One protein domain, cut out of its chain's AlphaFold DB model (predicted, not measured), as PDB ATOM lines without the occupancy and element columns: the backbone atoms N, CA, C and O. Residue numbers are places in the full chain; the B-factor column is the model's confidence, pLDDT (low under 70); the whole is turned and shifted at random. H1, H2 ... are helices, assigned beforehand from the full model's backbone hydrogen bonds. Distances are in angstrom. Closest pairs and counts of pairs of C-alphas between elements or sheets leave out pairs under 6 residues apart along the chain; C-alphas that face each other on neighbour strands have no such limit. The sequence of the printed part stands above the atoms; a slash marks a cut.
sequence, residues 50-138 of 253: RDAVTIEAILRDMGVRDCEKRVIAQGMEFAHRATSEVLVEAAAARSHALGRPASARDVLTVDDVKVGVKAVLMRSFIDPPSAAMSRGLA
ATOM      1  N   ARG A  50     220.721 167.669 146.009       89.12
ATOM      2  CA  ARG A  50     221.752 168.246 145.120       89.12
ATOM      3  C   ARG A  50     221.598 169.759 144.920       89.12
ATOM      4  O   ARG A  50     222.589 170.493 144.940       89.12
ATOM      5  N   ASP A  51     220.365 170.232 144.769       89.81
ATOM      6  CA  ASP A  51     220.075 171.658 144.576       89.81
ATOM      7  C   ASP A  51     220.396 172.483 145.828       89.81
ATOM      8  O   ASP A  51     220.911 173.596 145.722       89.81
ATOM      9  N   ALA A  52     220.197 171.918 147.023       91.50
ATOM     10  CA  ALA A  52     220.593 172.560 148.272       91.50
ATOM     11  C   ALA A  52     222.119 172.676 148.390       91.50
ATOM     12  O   ALA A  52     222.609 173.735 148.778       91.50
ATOM     13  N   VAL A  53     222.872 171.644 147.986       91.44
ATOM     14  CA  VAL A  53     224.349 171.698 147.941       91.44
ATOM     15  C   VAL A  53     224.827 172.776 146.962       91.44
ATOM     16  O   VAL A  53     225.781 173.503 147.241       91.44
ATOM     17  N   THR A  54     224.141 172.920 145.828       92.56
ATOM     18  CA  THR A  54     224.461 173.941 144.819       92.56
ATOM     19  C   THR A  54     224.205 175.352 145.351       92.56
ATOM     20  O   THR A  54     225.058 176.227 145.215       92.56
ATOM     21  N   ILE A  55     223.068 175.576 146.013       92.50
ATOM     22  CA  ILE A  55     222.742 176.870 146.629       92.50
ATOM     23  C   ILE A  55     223.722 177.205 147.757       92.50
ATOM     24  O   ILE A  55     224.177 178.343 147.848       92.50
ATOM     25  N   GLU A  56     224.105 176.229 148.581       90.94
ATOM     26  CA  GLU A  56     225.119 176.420 149.622       90.94
ATOM     27  C   GLU A  56     226.478 176.817 149.026       90.94
ATOM     28  O   GLU A  56     227.142 177.723 149.534       90.94
ATOM     29  N   ALA A  57     226.880 176.189 147.917       91.69
ATOM     30  CA  ALA A  57     228.104 176.547 147.208       91.69
ATOM     31  C   ALA A  57     228.059 177.988 146.667       91.69
ATOM     32  O   ALA A  57     229.039 178.716 146.816       91.69
ATOM     33  N   ILE A  58     226.920 178.425 146.115       93.94
ATOM     34  CA  ILE A  58     226.720 179.808 145.645       93.94
ATOM     35  C   ILE A  58     226.812 180.802 146.811       93.94
ATOM     36  O   ILE A  58     227.495 181.820 146.710       93.94
ATOM     37  N   LEU A  59     226.159 180.511 147.939       93.00
ATOM     38  CA  LEU A  59     226.223 181.363 149.132       93.00
ATOM     39  C   LEU A  59     227.660 181.487 149.659       93.00
ATOM     40  O   LEU A  59     228.095 182.584 150.021       93.00
ATOM     41  N   ARG A  60     228.415 180.384 149.643       93.38
ATOM     42  CA  ARG A  60     229.824 180.356 150.045       93.38
ATOM     43  C   ARG A  60     230.709 181.188 149.115       93.38
ATOM     44  O   ARG A  60     231.590 181.886 149.614       93.38
ATOM     45  N   ASP A  61     230.463 181.148 147.807       96.06
ATOM     46  CA  ASP A  61     231.191 181.949 146.811       96.06
ATOM     47  C   ASP A  61     230.927 183.455 146.974       96.06
ATOM     48  O   ASP A  61     231.846 184.269 146.916       96.06
ATOM     49  N   MET A  62     229.697 183.834 147.341       94.19
ATOM     50  CA  MET A  62     229.357 185.216 147.715       94.19
ATOM     51  C   MET A  62     229.958 185.663 149.064       94.19
ATOM     52  O   MET A  62     229.753 186.802 149.488       94.19
ATOM     53  N   GLY A  63     230.695 184.791 149.758       93.06
ATOM     54  CA  GLY A  63     231.356 185.092 151.028       93.06
ATOM     55  C   GLY A  63     230.484 184.891 152.270       93.06
ATOM     56  O   GLY A  63     230.915 185.243 153.373       93.06
ATOM     57  N   VAL A  64     229.290 184.304 152.137       92.62
ATOM     58  CA  VAL A  64     228.430 183.964 153.280       92.62
ATOM     59  C   VAL A  64     228.955 182.684 153.929       92.62
ATOM     60  O   VAL A  64     228.949 181.612 153.328       92.62
ATOM     61  N   ARG A  65     229.451 182.799 155.166       86.50
ATOM     62  CA  ARG A  65     230.059 181.678 155.913       86.50
ATOM     63  C   ARG A  65     229.100 180.976 156.867       86.50
ATOM     64  O   ARG A  65     229.330 179.817 157.187       86.50
ATOM     65  N   ASP A  66     228.067 181.679 157.318       90.12
ATOM     66  CA  ASP A  66     227.055 181.159 158.233       90.12
ATOM     67  C   ASP A  66     225.669 181.503 157.684       90.12
ATOM     68  O   ASP A  66     225.372 182.666 157.397       90.12
ATOM     69  N   CYS A  67     224.851 180.479 157.468       87.38
ATOM     70  CA  CYS A  67     223.514 180.607 156.911       87.38
ATOM     71  C   CYS A  67     222.558 179.635 157.606       87.38
ATOM     72  O   CYS A  67     222.858 178.454 157.788       87.38
ATOM     73  N   GLU A  68     221.367 180.119 157.956       92.12
ATOM     74  CA  GLU A  68     220.316 179.265 158.500       92.12
ATOM     75  C   GLU A  68     219.837 178.269 157.431       92.12
ATOM     76  O   GLU A  68     219.606 178.636 156.277       92.12
ATOM     77  N   LYS A  69     219.596 177.012 157.825       87.94
ATOM     78  CA  LYS A  69     219.097 175.953 156.923       87.94
ATOM     79  C   LYS A  69     217.826 176.352 156.165       87.94
ATOM     80  O   LYS A  69     217.618 175.930 155.030       87.94
ATOM     81  N   ARG A  70     216.982 177.193 156.773       92.75
ATOM     82  CA  ARG A  70     215.752 177.702 156.161       92.75
ATOM     83  C   ARG A  70     216.013 178.570 154.927       92.75
ATOM     84  O   ARG A  70     215.216 178.516 153.995       92.75
ATOM     85  N   VAL A  71     217.121 179.312 154.882       93.50
ATOM     86  CA  VAL A  71     217.488 180.141 153.719       93.50
ATOM     87  C   VAL A  71     217.763 179.265 152.502       93.50
ATOM     88  O   VAL A  71     217.349 179.605 151.400       93.50
ATOM     89  N   ILE A  72     218.383 178.099 152.700       92.38
ATOM     90  CA  ILE A  72     218.641 177.140 151.618       92.38
ATOM     91  C   ILE A  72     217.314 176.593 151.070       92.38
ATOM     92  O   ILE A  72     217.110 176.571 149.859       92.38
ATOM     93  N   ALA A  73     216.375 176.231 151.952       92.25
ATOM     94  CA  ALA A  73     215.039 175.783 151.548       92.25
ATOM     95  C   ALA A  73     214.257 176.867 150.782       92.25
ATOM     96  O   ALA A  73     213.667 176.587 149.740       92.25
ATOM     97  N   GLN A  74     214.307 178.114 151.254       95.00
ATOM     98  CA  GLN A  74     213.691 179.257 150.573       95.00
ATOM     99  C   GLN A  74     214.369 179.572 149.236       95.00
ATOM    100  O   GLN A  74     213.691 179.924 148.274       95.00
ATOM    101  N   GLY A  75     215.690 179.411 149.146       93.00
ATOM    102  CA  GLY A  75     216.437 179.549 147.899       93.00
ATOM    103  C   GLY A  75     215.991 178.531 146.848       93.00
ATOM    104  O   GLY A  75     215.796 178.899 145.690       93.00
ATOM    105  N   MET A  76     215.756 177.277 147.252       93.00
ATOM    106  CA  MET A  76     215.222 176.241 146.357       93.00
ATOM    107  C   MET A  76     213.807 176.584 145.879       93.00
ATOM    108  O   MET A  76     213.522 176.501 144.683       93.00
ATOM    109  N   GLU A  77     212.928 177.019 146.787       94.81
ATOM    110  CA  GLU A  77     211.569 177.449 146.432       94.81
ATOM    111  C   GLU A  77     211.592 178.630 145.451       94.81
ATOM    112  O   GLU A  77     210.865 178.635 144.453       94.81
ATOM    113  N   PHE A  78     212.468 179.608 145.697       94.56
ATOM    114  CA  PHE A  78     212.662 180.753 144.816       94.56
ATOM    115  C   PHE A  78     213.124 180.323 143.421       94.56
ATOM    116  O   PHE A  78     212.526 180.752 142.434       94.56
ATOM    117  N   ALA A  79     214.134 179.455 143.320       94.12
ATOM    118  CA  ALA A  79     214.642 178.970 142.038       94.12
ATOM    119  C   ALA A  79     213.556 178.237 141.234       94.12
ATOM    120  O   ALA A  79     213.380 178.495 140.037       94.12
ATOM    121  N   HIS A  80     212.776 177.382 141.902       94.88
ATOM    122  CA  HIS A  80     211.655 176.683 141.281       94.88
ATOM    123  C   HIS A  80     210.576 177.659 140.790       94.88
ATOM    124  O   HIS A  80     210.130 177.578 139.639       94.88
ATOM    125  N   ARG A  81     210.166 178.610 141.638       94.62
ATOM    126  CA  ARG A  81     209.142 179.603 141.293       94.62
ATOM    127  C   ARG A  81     209.587 180.511 140.147       94.62
ATOM    128  O   ARG A  81     208.814 180.704 139.214       94.62
ATOM    129  N   ALA A  82     210.814 181.027 140.196       93.56
ATOM    130  CA  ALA A  82     211.364 181.904 139.166       93.56
ATOM    131  C   ALA A  82     211.451 181.189 137.809       93.56
ATOM    132  O   ALA A  82     211.026 181.735 136.792       93.56
ATOM    133  N   THR A  83     211.926 179.941 137.796       94.69
ATOM    134  CA  THR A  83     212.008 179.144 136.563       94.69
ATOM    135  C   THR A  83     210.619 178.839 136.004       94.69
ATOM    136  O   THR A  83     210.389 179.001 134.808       94.69
ATOM    137  N   SER A  84     209.667 178.467 136.863       95.25
ATOM    138  CA  SER A  84     208.280 178.216 136.450       95.25
ATOM    139  C   SER A  84     207.631 179.460 135.840       95.25
ATOM    140  O   SER A  84     206.978 179.368 134.804       95.25
ATOM    141  N   GLU A  85     207.840 180.632 136.441       94.56
ATOM    142  CA  GLU A  85     207.316 181.907 135.940       94.56
ATOM    143  C   GLU A  85     207.906 182.267 134.567       94.56
ATOM    144  O   GLU A  85     207.163 182.608 133.646       94.56
ATOM    145  N   VAL A  86     209.221 182.094 134.387       94.94
ATOM    146  CA  VAL A  86     209.890 182.293 133.089       94.94
ATOM    147  C   VAL A  86     209.359 181.331 132.023       94.94
ATOM    148  O   VAL A  86     209.152 181.742 130.882       94.94
ATOM    149  N   LEU A  87     209.115 180.064 132.368       93.38
ATOM    150  CA  LEU A  87     208.592 179.072 131.423       93.38
ATOM    151  C   LEU A  87     207.144 179.358 131.010       93.38
ATOM    152  O   LEU A  87     206.798 179.160 129.846       93.38
ATOM    153  N   VAL A  88     206.311 179.851 131.929       93.19
ATOM    154  CA  VAL A  88     204.939 180.282 131.615       93.19
ATOM    155  C   VAL A  88     204.957 181.451 130.631       93.19
ATOM    156  O   VAL A  88     204.237 181.422 129.632       93.19
ATOM    157  N   GLU A  89     205.824 182.436 130.855       93.81
ATOM    158  CA  GLU A  89     205.956 183.586 129.958       93.81
ATOM    159  C   GLU A  89     206.551 183.189 128.598       93.81
ATOM    160  O   GLU A  89     206.087 183.636 127.550       93.81
ATOM    161  N   ALA A  90     207.521 182.272 128.576       93.56
ATOM    162  CA  ALA A  90     208.064 181.725 127.335       93.56
ATOM    163  C   ALA A  90     207.002 180.942 126.537       93.56
ATOM    164  O   ALA A  90     206.929 181.058 125.311       93.56
ATOM    165  N   ALA A  91     206.129 180.185 127.210       92.06
ATOM    166  CA  ALA A  91     205.007 179.499 126.569       92.06
ATOM    167  C   ALA A  91     203.961 180.486 126.012       92.06
ATOM    168  O   ALA A  91     203.393 180.251 124.936       92.06
ATOM    169  N   ALA A  92     203.734 181.611 126.697       91.81
ATOM    170  CA  ALA A  92     202.900 182.698 126.194       91.81
ATOM    171  C   ALA A  92     203.527 183.340 124.945       91.81
ATOM    172  O   ALA A  92     202.868 183.424 123.906       91.81
ATOM    173  N   ALA A  93     204.819 183.680 124.988       90.81
ATOM    174  CA  ALA A  93     205.565 184.201 123.840       90.81
ATOM    175  C   ALA A  93     205.505 183.248 122.631       90.81
ATOM    176  O   ALA A  93     205.242 183.678 121.503       90.81
ATOM    177  N   ARG A  94     205.632 181.938 122.870       90.75
ATOM    178  CA  ARG A  94     205.504 180.914 121.826       90.75
ATOM    179  C   ARG A  94     204.091 180.839 121.245       90.75
ATOM    180  O   ARG A  94     203.937 180.712 120.030       90.75
ATOM    181  N   SER A  95     203.064 180.948 122.087       90.88
ATOM    182  CA  SER A  95     201.661 180.998 121.647       90.88
ATOM    183  C   SER A  95     201.405 182.206 120.741       90.88
ATOM    184  O   SER A  95     200.740 182.091 119.711       90.88
ATOM    185  N   HIS A  96     201.989 183.357 121.085       90.00
ATOM    186  CA  HIS A  96     201.922 184.564 120.263       90.00
ATOM    187  C   HIS A  96     202.635 184.396 118.918       90.00
ATOM    188  O   HIS A  96     202.084 184.791 117.893       90.00
ATOM    189  N   ALA A  97     203.810 183.762 118.896       88.25
ATOM    190  CA  ALA A  97     204.540 183.495 117.657       88.25
ATOM    191  C   ALA A  97     203.790 182.531 116.715       88.25
ATOM    192  O   ALA A  97     203.843 182.688 115.496       88.25
ATOM    193  N   LEU A  98     203.081 181.541 117.266       86.38
ATOM    194  CA  LEU A  98     202.326 180.548 116.495       86.38
ATOM    195  C   LEU A  98     200.904 181.005 116.119       86.38
ATOM    196  O   LEU A  98     200.250 180.332 115.321       86.38
ATOM    197  N   GLY A  99     200.397 182.097 116.704       85.88
ATOM    198  CA  GLY A  99     199.022 182.578 116.500       85.88
ATOM    199  C   GLY A  99     197.933 181.621 117.012       85.88
ATOM    200  O   GLY A  99     196.762 181.764 116.664       85.88
ATOM    201  N   ARG A 100     198.314 180.626 117.820       85.50
ATOM    202  CA  ARG A 100     197.444 179.613 118.433       85.50
ATOM    203  C   ARG A 100     197.959 179.303 119.838       85.50
ATOM    204  O   ARG A 100     199.155 179.472 120.073       85.50
ATOM    205  N   PRO A 101     197.108 178.827 120.765       80.75
ATOM    206  CA  PRO A 101     197.586 178.424 122.080       80.75
ATOM    207  C   PRO A 101     198.659 177.339 121.935       80.75
ATOM    208  O   PRO A 101     198.464 176.362 121.198       80.75
ATOM    209  N   ALA A 102     199.787 177.530 122.621       73.38
ATOM    210  CA  ALA A 102     200.850 176.542 122.683       73.38
ATOM    211  C   ALA A 102     200.280 175.245 123.263       73.38
ATOM    212  O   ALA A 102     199.647 175.227 124.322       73.38
ATOM    213  N   SER A 103     200.469 174.153 122.533       75.88
ATOM    214  CA  SER A 103     200.129 172.820 123.016       75.88
ATOM    215  C   SER A 103     201.346 172.212 123.705       75.88
ATOM    216  O   SER A 103     202.477 172.541 123.363       75.88
ATOM    217  N   ALA A 104     201.140 171.247 124.603       72.06
ATOM    218  CA  ALA A 104     202.221 170.536 125.298       72.06
ATOM    219  C   ALA A 104     203.214 169.802 124.365       72.06
ATOM    220  O   ALA A 104     204.230 169.289 124.821       72.06
ATOM    221  N   ARG A 105     202.912 169.714 123.061       73.69
ATOM    222  CA  ARG A 105     203.787 169.145 122.024       73.69
ATOM    223  C   ARG A 105     204.674 170.176 121.328       73.69
ATOM    224  O   ARG A 105     205.568 169.781 120.584       73.69
ATOM    225  N   ASP A 106     204.401 171.464 121.508       82.00
ATOM    226  CA  ASP A 106     205.183 172.514 120.870       82.00
ATOM    227  C   ASP A 106     206.499 172.692 121.641       82.00
ATOM    228  O   ASP A 106     206.515 172.927 122.848       82.00
ATOM    229  N   VAL A 107     207.619 172.554 120.932       86.50
ATOM    230  CA  VAL A 107     208.958 172.690 121.514       86.50
ATOM    231  C   VAL A 107     209.251 174.172 121.751       86.50
ATOM    232  O   VAL A 107     209.185 174.966 120.808       86.50
ATOM    233  N   LEU A 108     209.581 174.539 122.994       89.88
ATOM    234  CA  LEU A 108     210.069 175.881 123.318       89.88
ATOM    235  C   LEU A 108     211.471 176.078 122.742       89.88
ATOM    236  O   LEU A 108     212.352 175.234 122.911       89.88
ATOM    237  N   THR A 109     211.679 177.205 122.072       91.81
ATOM    238  CA  THR A 109     212.994 177.582 121.552       91.81
ATOM    239  C   THR A 109     213.746 178.451 122.558       91.81
ATOM    240  O   THR A 109     213.159 179.065 123.448       91.81
ATOM    241  N   VAL A 110     215.069 178.535 122.404       94.56
ATOM    242  CA  VAL A 110     215.919 179.387 123.254       94.56
ATOM    243  C   VAL A 110     215.502 180.860 123.166       94.56
ATOM    244  O   VAL A 110     215.594 181.588 124.151       94.56
ATOM    245  N   ASP A 111     215.011 181.305 122.010       93.69
ATOM    246  CA  ASP A 111     214.567 182.688 121.832       93.69
ATOM    247  C   ASP A 111     213.259 182.977 122.579       93.69
ATOM    248  O   ASP A 111     213.135 184.050 123.170       93.69
ATOM    249  N   ASP A 112     212.344 182.004 122.670       93.38
ATOM    250  CA  ASP A 112     211.133 182.129 123.496       93.38
ATOM    251  C   ASP A 112     211.501 182.297 124.982       93.38
ATOM    252  O   ASP A 112     210.938 183.141 125.682       93.38
ATOM    253  N   VAL A 113     212.510 181.555 125.457       94.88
ATOM    254  CA  VAL A 113     213.020 181.672 126.834       94.88
ATOM    255  C   VAL A 113     213.680 183.030 127.072       94.88
ATOM    256  O   VAL A 113     213.433 183.646 128.104       94.88
ATOM    257  N   LYS A 114     214.469 183.557 126.125       95.50
ATOM    258  CA  LYS A 114     215.060 184.908 126.249       95.50
ATOM    259  C   LYS A 114     213.989 185.990 126.365       95.50
ATOM    260  O   LYS A 114     214.146 186.921 127.157       95.50
ATOM    261  N   VAL A 115     212.915 185.878 125.581       94.44
ATOM    262  CA  VAL A 115     211.771 186.797 125.664       94.44
ATOM    263  C   VAL A 115     211.098 186.673 127.031       94.44
ATOM    264  O   VAL A 115     210.888 187.695 127.684       94.44
ATOM    265  N   GLY A 116     210.862 185.444 127.501       93.94
ATOM    266  CA  GLY A 116     210.286 185.187 128.820       93.94
ATOM    267  C   GLY A 116     211.115 185.771 129.966       93.94
ATOM    268  O   GLY A 116     210.593 186.506 130.803       93.94
ATOM    269  N   VAL A 117     212.429 185.540 129.959       95.00
ATOM    270  CA  VAL A 117     213.352 186.110 130.954       95.00
ATOM    271  C   VAL A 117     213.296 187.635 130.933       95.00
ATOM    272  O   VAL A 117     213.213 188.256 131.990       95.00
ATOM    273  N   LYS A 118     213.301 188.257 129.748       93.81
ATOM    274  CA  LYS A 118     213.239 189.718 129.625       93.81
ATOM    275  C   LYS A 118     211.933 190.288 130.182       93.81
ATOM    276  O   LYS A 118     211.966 191.311 130.861       93.81
ATOM    277  N   ALA A 119     210.805 189.636 129.918       93.06
ATOM    278  CA  ALA A 119     209.502 190.058 130.420       93.06
ATOM    279  C   ALA A 119     209.415 189.954 131.955       93.06
ATOM    280  O   ALA A 119     208.987 190.907 132.612       93.06
ATOM    281  N   VAL A 120     209.908 188.858 132.543       92.75
ATOM    282  CA  VAL A 120     209.987 188.712 134.008       92.75
ATOM    283  C   VAL A 120     210.947 189.739 134.616       92.75
ATOM    284  O   VAL A 120     210.605 190.369 135.620       92.75
ATOM    285  N   LEU A 121     212.108 189.967 133.991       92.31
ATOM    286  CA  LEU A 121     213.098 190.948 134.444       92.31
ATOM    287  C   LEU A 121     212.494 192.354 134.507       92.31
ATOM    288  O   LEU A 121     212.615 193.020 135.527       92.31
ATOM    289  N   MET A 122     211.769 192.765 133.464       90.94
ATOM    290  CA  MET A 122     211.123 194.081 133.389       90.94
ATOM    291  C   MET A 122     210.056 194.316 134.467       90.94
ATOM    292  O   MET A 122     209.796 195.464 134.819       90.94
ATOM    293  N   ARG A 123     209.414 193.255 134.973       89.44
ATOM    294  CA  ARG A 123     208.398 193.367 136.029       89.44
ATOM    295  C   ARG A 123     209.003 193.313 137.429       89.44
ATOM    296  O   ARG A 123     208.553 194.043 138.308       89.44
ATOM    297  N   SER A 124     209.950 192.407 137.647       86.81
ATOM    298  CA  SER A 124     210.435 192.081 138.992       86.81
ATOM    299  C   SER A 124     211.698 192.841 139.381       86.81
ATOM    300  O   SER A 124     211.951 193.018 140.571       86.81
ATOM    301  N   PHE A 125     212.483 193.299 138.406       85.69
ATOM    302  CA  PHE A 125     213.736 193.998 138.648       85.69
ATOM    303  C   PHE A 125     213.653 195.413 138.094       85.69
ATOM    304  O   PHE A 125     213.267 195.652 136.952       85.69
ATOM    305  N   ILE A 126     214.021 196.365 138.940       85.62
ATOM    306  CA  ILE A 126     214.188 197.754 138.545       85.62
ATOM    307  C   ILE A 126     215.686 197.966 138.429       85.62
ATOM    308  O   ILE A 126     216.401 197.898 139.431       85.62
ATOM    309  N   ASP A 127     216.155 198.217 137.210       83.12
ATOM    310  CA  ASP A 127     217.544 198.601 137.012       83.12
ATOM    311  C   ASP A 127     217.814 199.913 137.758       83.12
ATOM    312  O   ASP A 127     216.997 200.845 137.699       83.12
ATOM    313  N   PRO A 128     218.947 200.018 138.474       82.75
ATOM    314  CA  PRO A 128     219.281 201.247 139.164       82.75
ATOM    315  C   PRO A 128     219.347 202.394 138.143       82.75
ATOM    316  O   PRO A 128     219.972 202.251 137.085       82.75
ATOM    317  N   PRO A 129     218.710 203.546 138.425       86.94
ATOM    318  CA  PRO A 129     218.676 204.647 137.478       86.94
ATOM    319  C   PRO A 129     220.096 205.136 137.193       86.94
ATOM    320  O   PRO A 129     220.908 205.318 138.106       86.94
ATOM    321  N   SER A 130     220.390 205.385 135.916       92.62
ATOM    322  CA  SER A 130     221.702 205.896 135.517       92.62
ATOM    323  C   SER A 130     222.026 207.205 136.248       92.62
ATOM    324  O   SER A 130     221.159 208.058 136.463       92.62
ATOM    325  N   ALA A 131     223.302 207.408 136.591       93.00
ATOM    326  CA  ALA A 131     223.740 208.613 137.299       93.00
ATOM    327  C   ALA A 131     223.370 209.912 136.552       93.00
ATOM    328  O   ALA A 131     223.088 210.933 137.180       93.00
ATOM    329  N   ALA A 132     223.329 209.872 135.215       93.44
ATOM    330  CA  ALA A 132     222.896 210.991 134.382       93.44
ATOM    331  C   ALA A 132     221.409 211.326 134.586       93.44
ATOM    332  O   ALA A 132     221.068 212.497 134.766       93.44
ATOM    333  N   MET A 133     220.535 210.312 134.628       93.75
ATOM    334  CA  MET A 133     219.106 210.495 134.903       93.75
ATOM    335  C   MET A 133     218.883 211.064 136.308       93.75
ATOM    336  O   MET A 133     218.155 212.048 136.461       93.75
ATOM    337  N   SER A 134     219.568 210.514 137.315       92.50
ATOM    338  CA  SER A 134     219.491 210.991 138.701       92.50
ATOM    339  C   SER A 134     219.960 212.442 138.836       92.50
ATOM    340  O   SER A 134     219.296 213.251 139.482       92.50
ATOM    341  N   ARG A 135     221.056 212.820 138.166       95.19
ATOM    342  CA  ARG A 135     221.562 214.204 138.161       95.19
ATOM    343  C   ARG A 135     220.625 215.169 137.427       95.19
ATOM    344  O   ARG A 135     220.436 216.299 137.881       95.19
ATOM    345  N   GLY A 136     220.021 214.730 136.323       95.25
ATOM    346  CA  GLY A 136     219.003 215.500 135.608       95.25
ATOM    347  C   GLY A 136     217.774 215.760 136.482       95.25
ATOM    348  O   GLY A 136     217.322 216.901 136.590       95.25
ATOM    349  N   LEU A 137     217.284 214.732 137.182       94.81
ATOM    350  CA  LEU A 137     216.182 214.874 138.132       94.81
ATOM    351  C   LEU A 137     216.550 215.807 139.290       94.81
ATOM    352  O   LEU A 137     215.777 216.715 139.591       94.81
ATOM    353  N   ALA A 138     217.736 215.633 139.879       96.25
ATOM    354  CA  ALA A 138     218.228 216.487 140.954       96.25
ATOM    355  C   ALA A 138     218.277 217.957 140.523       96.25
ATOM    356  O   ALA A 138     217.794 218.820 141.243       96.25
TER     357      ALA A 138
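Overview. This is residues 50 to 138 of the 253 residues of the protein "Histone-fold" of Ostreococcus tauri (UniProt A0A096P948). One long helix, H2, makes the backbone of the body; the short helix H1 packs across its first part, and H3 folds back over its later part at a steep angle. From the end of H3 an arm, residues 122 to 138 with the small helix H4 at its tip, sticks out free of the rest. The printed part has 89 residues with four named helices, H1, H2, H3 and H4 in chain order, and no named strand; the class is all helix. It is only just loose, close to extended, with a radius of gyration of the C-alphas of 18.2 A, and its outline is flat, 49 by 48 by 18 A.

Along the chain. H1 is residues 50 to 61, 16.7 A long, and begins at C-alpha 50 at (221.752, 168.246, 145.120). H2, residues 69 to 98, runs 44.0 A. H3 is residues 110 to 124, 20.9 A long. H4, residues 131 to 138, ends at C-alpha 138 at (218.228, 216.487, 140.954).

Arrangement. H1, with residues 51 to 56 alone, touches residues 72 to 76 of H2; the closest C-alphas are those of Ala 52 and Ile 72, 6.0 A apart. Their lines are about perpendicular, at 74 degrees. H3 touches H2 along residues 85 to 94 of H2 alone, closest at the C-alphas of Ala 90 and Gly 116, 4.4 A apart. These two run opposite ways at a steep tilt of 60 degrees. H1 and H3 are apart, and H4 touches no helix. In H1, H2, H3 and H4 every O i to N i+4 pair is within hydrogen-bond range.

Size, cuts and confidence. The C-alphas of Arg 105 and Ala 138 are the two farthest apart, 53.0 A. The link from H2 to H3 is long, with 11 residues; the other two are short. The printed part has no cut, its mean pLDDT is 90.8, and no printed residue is under 70.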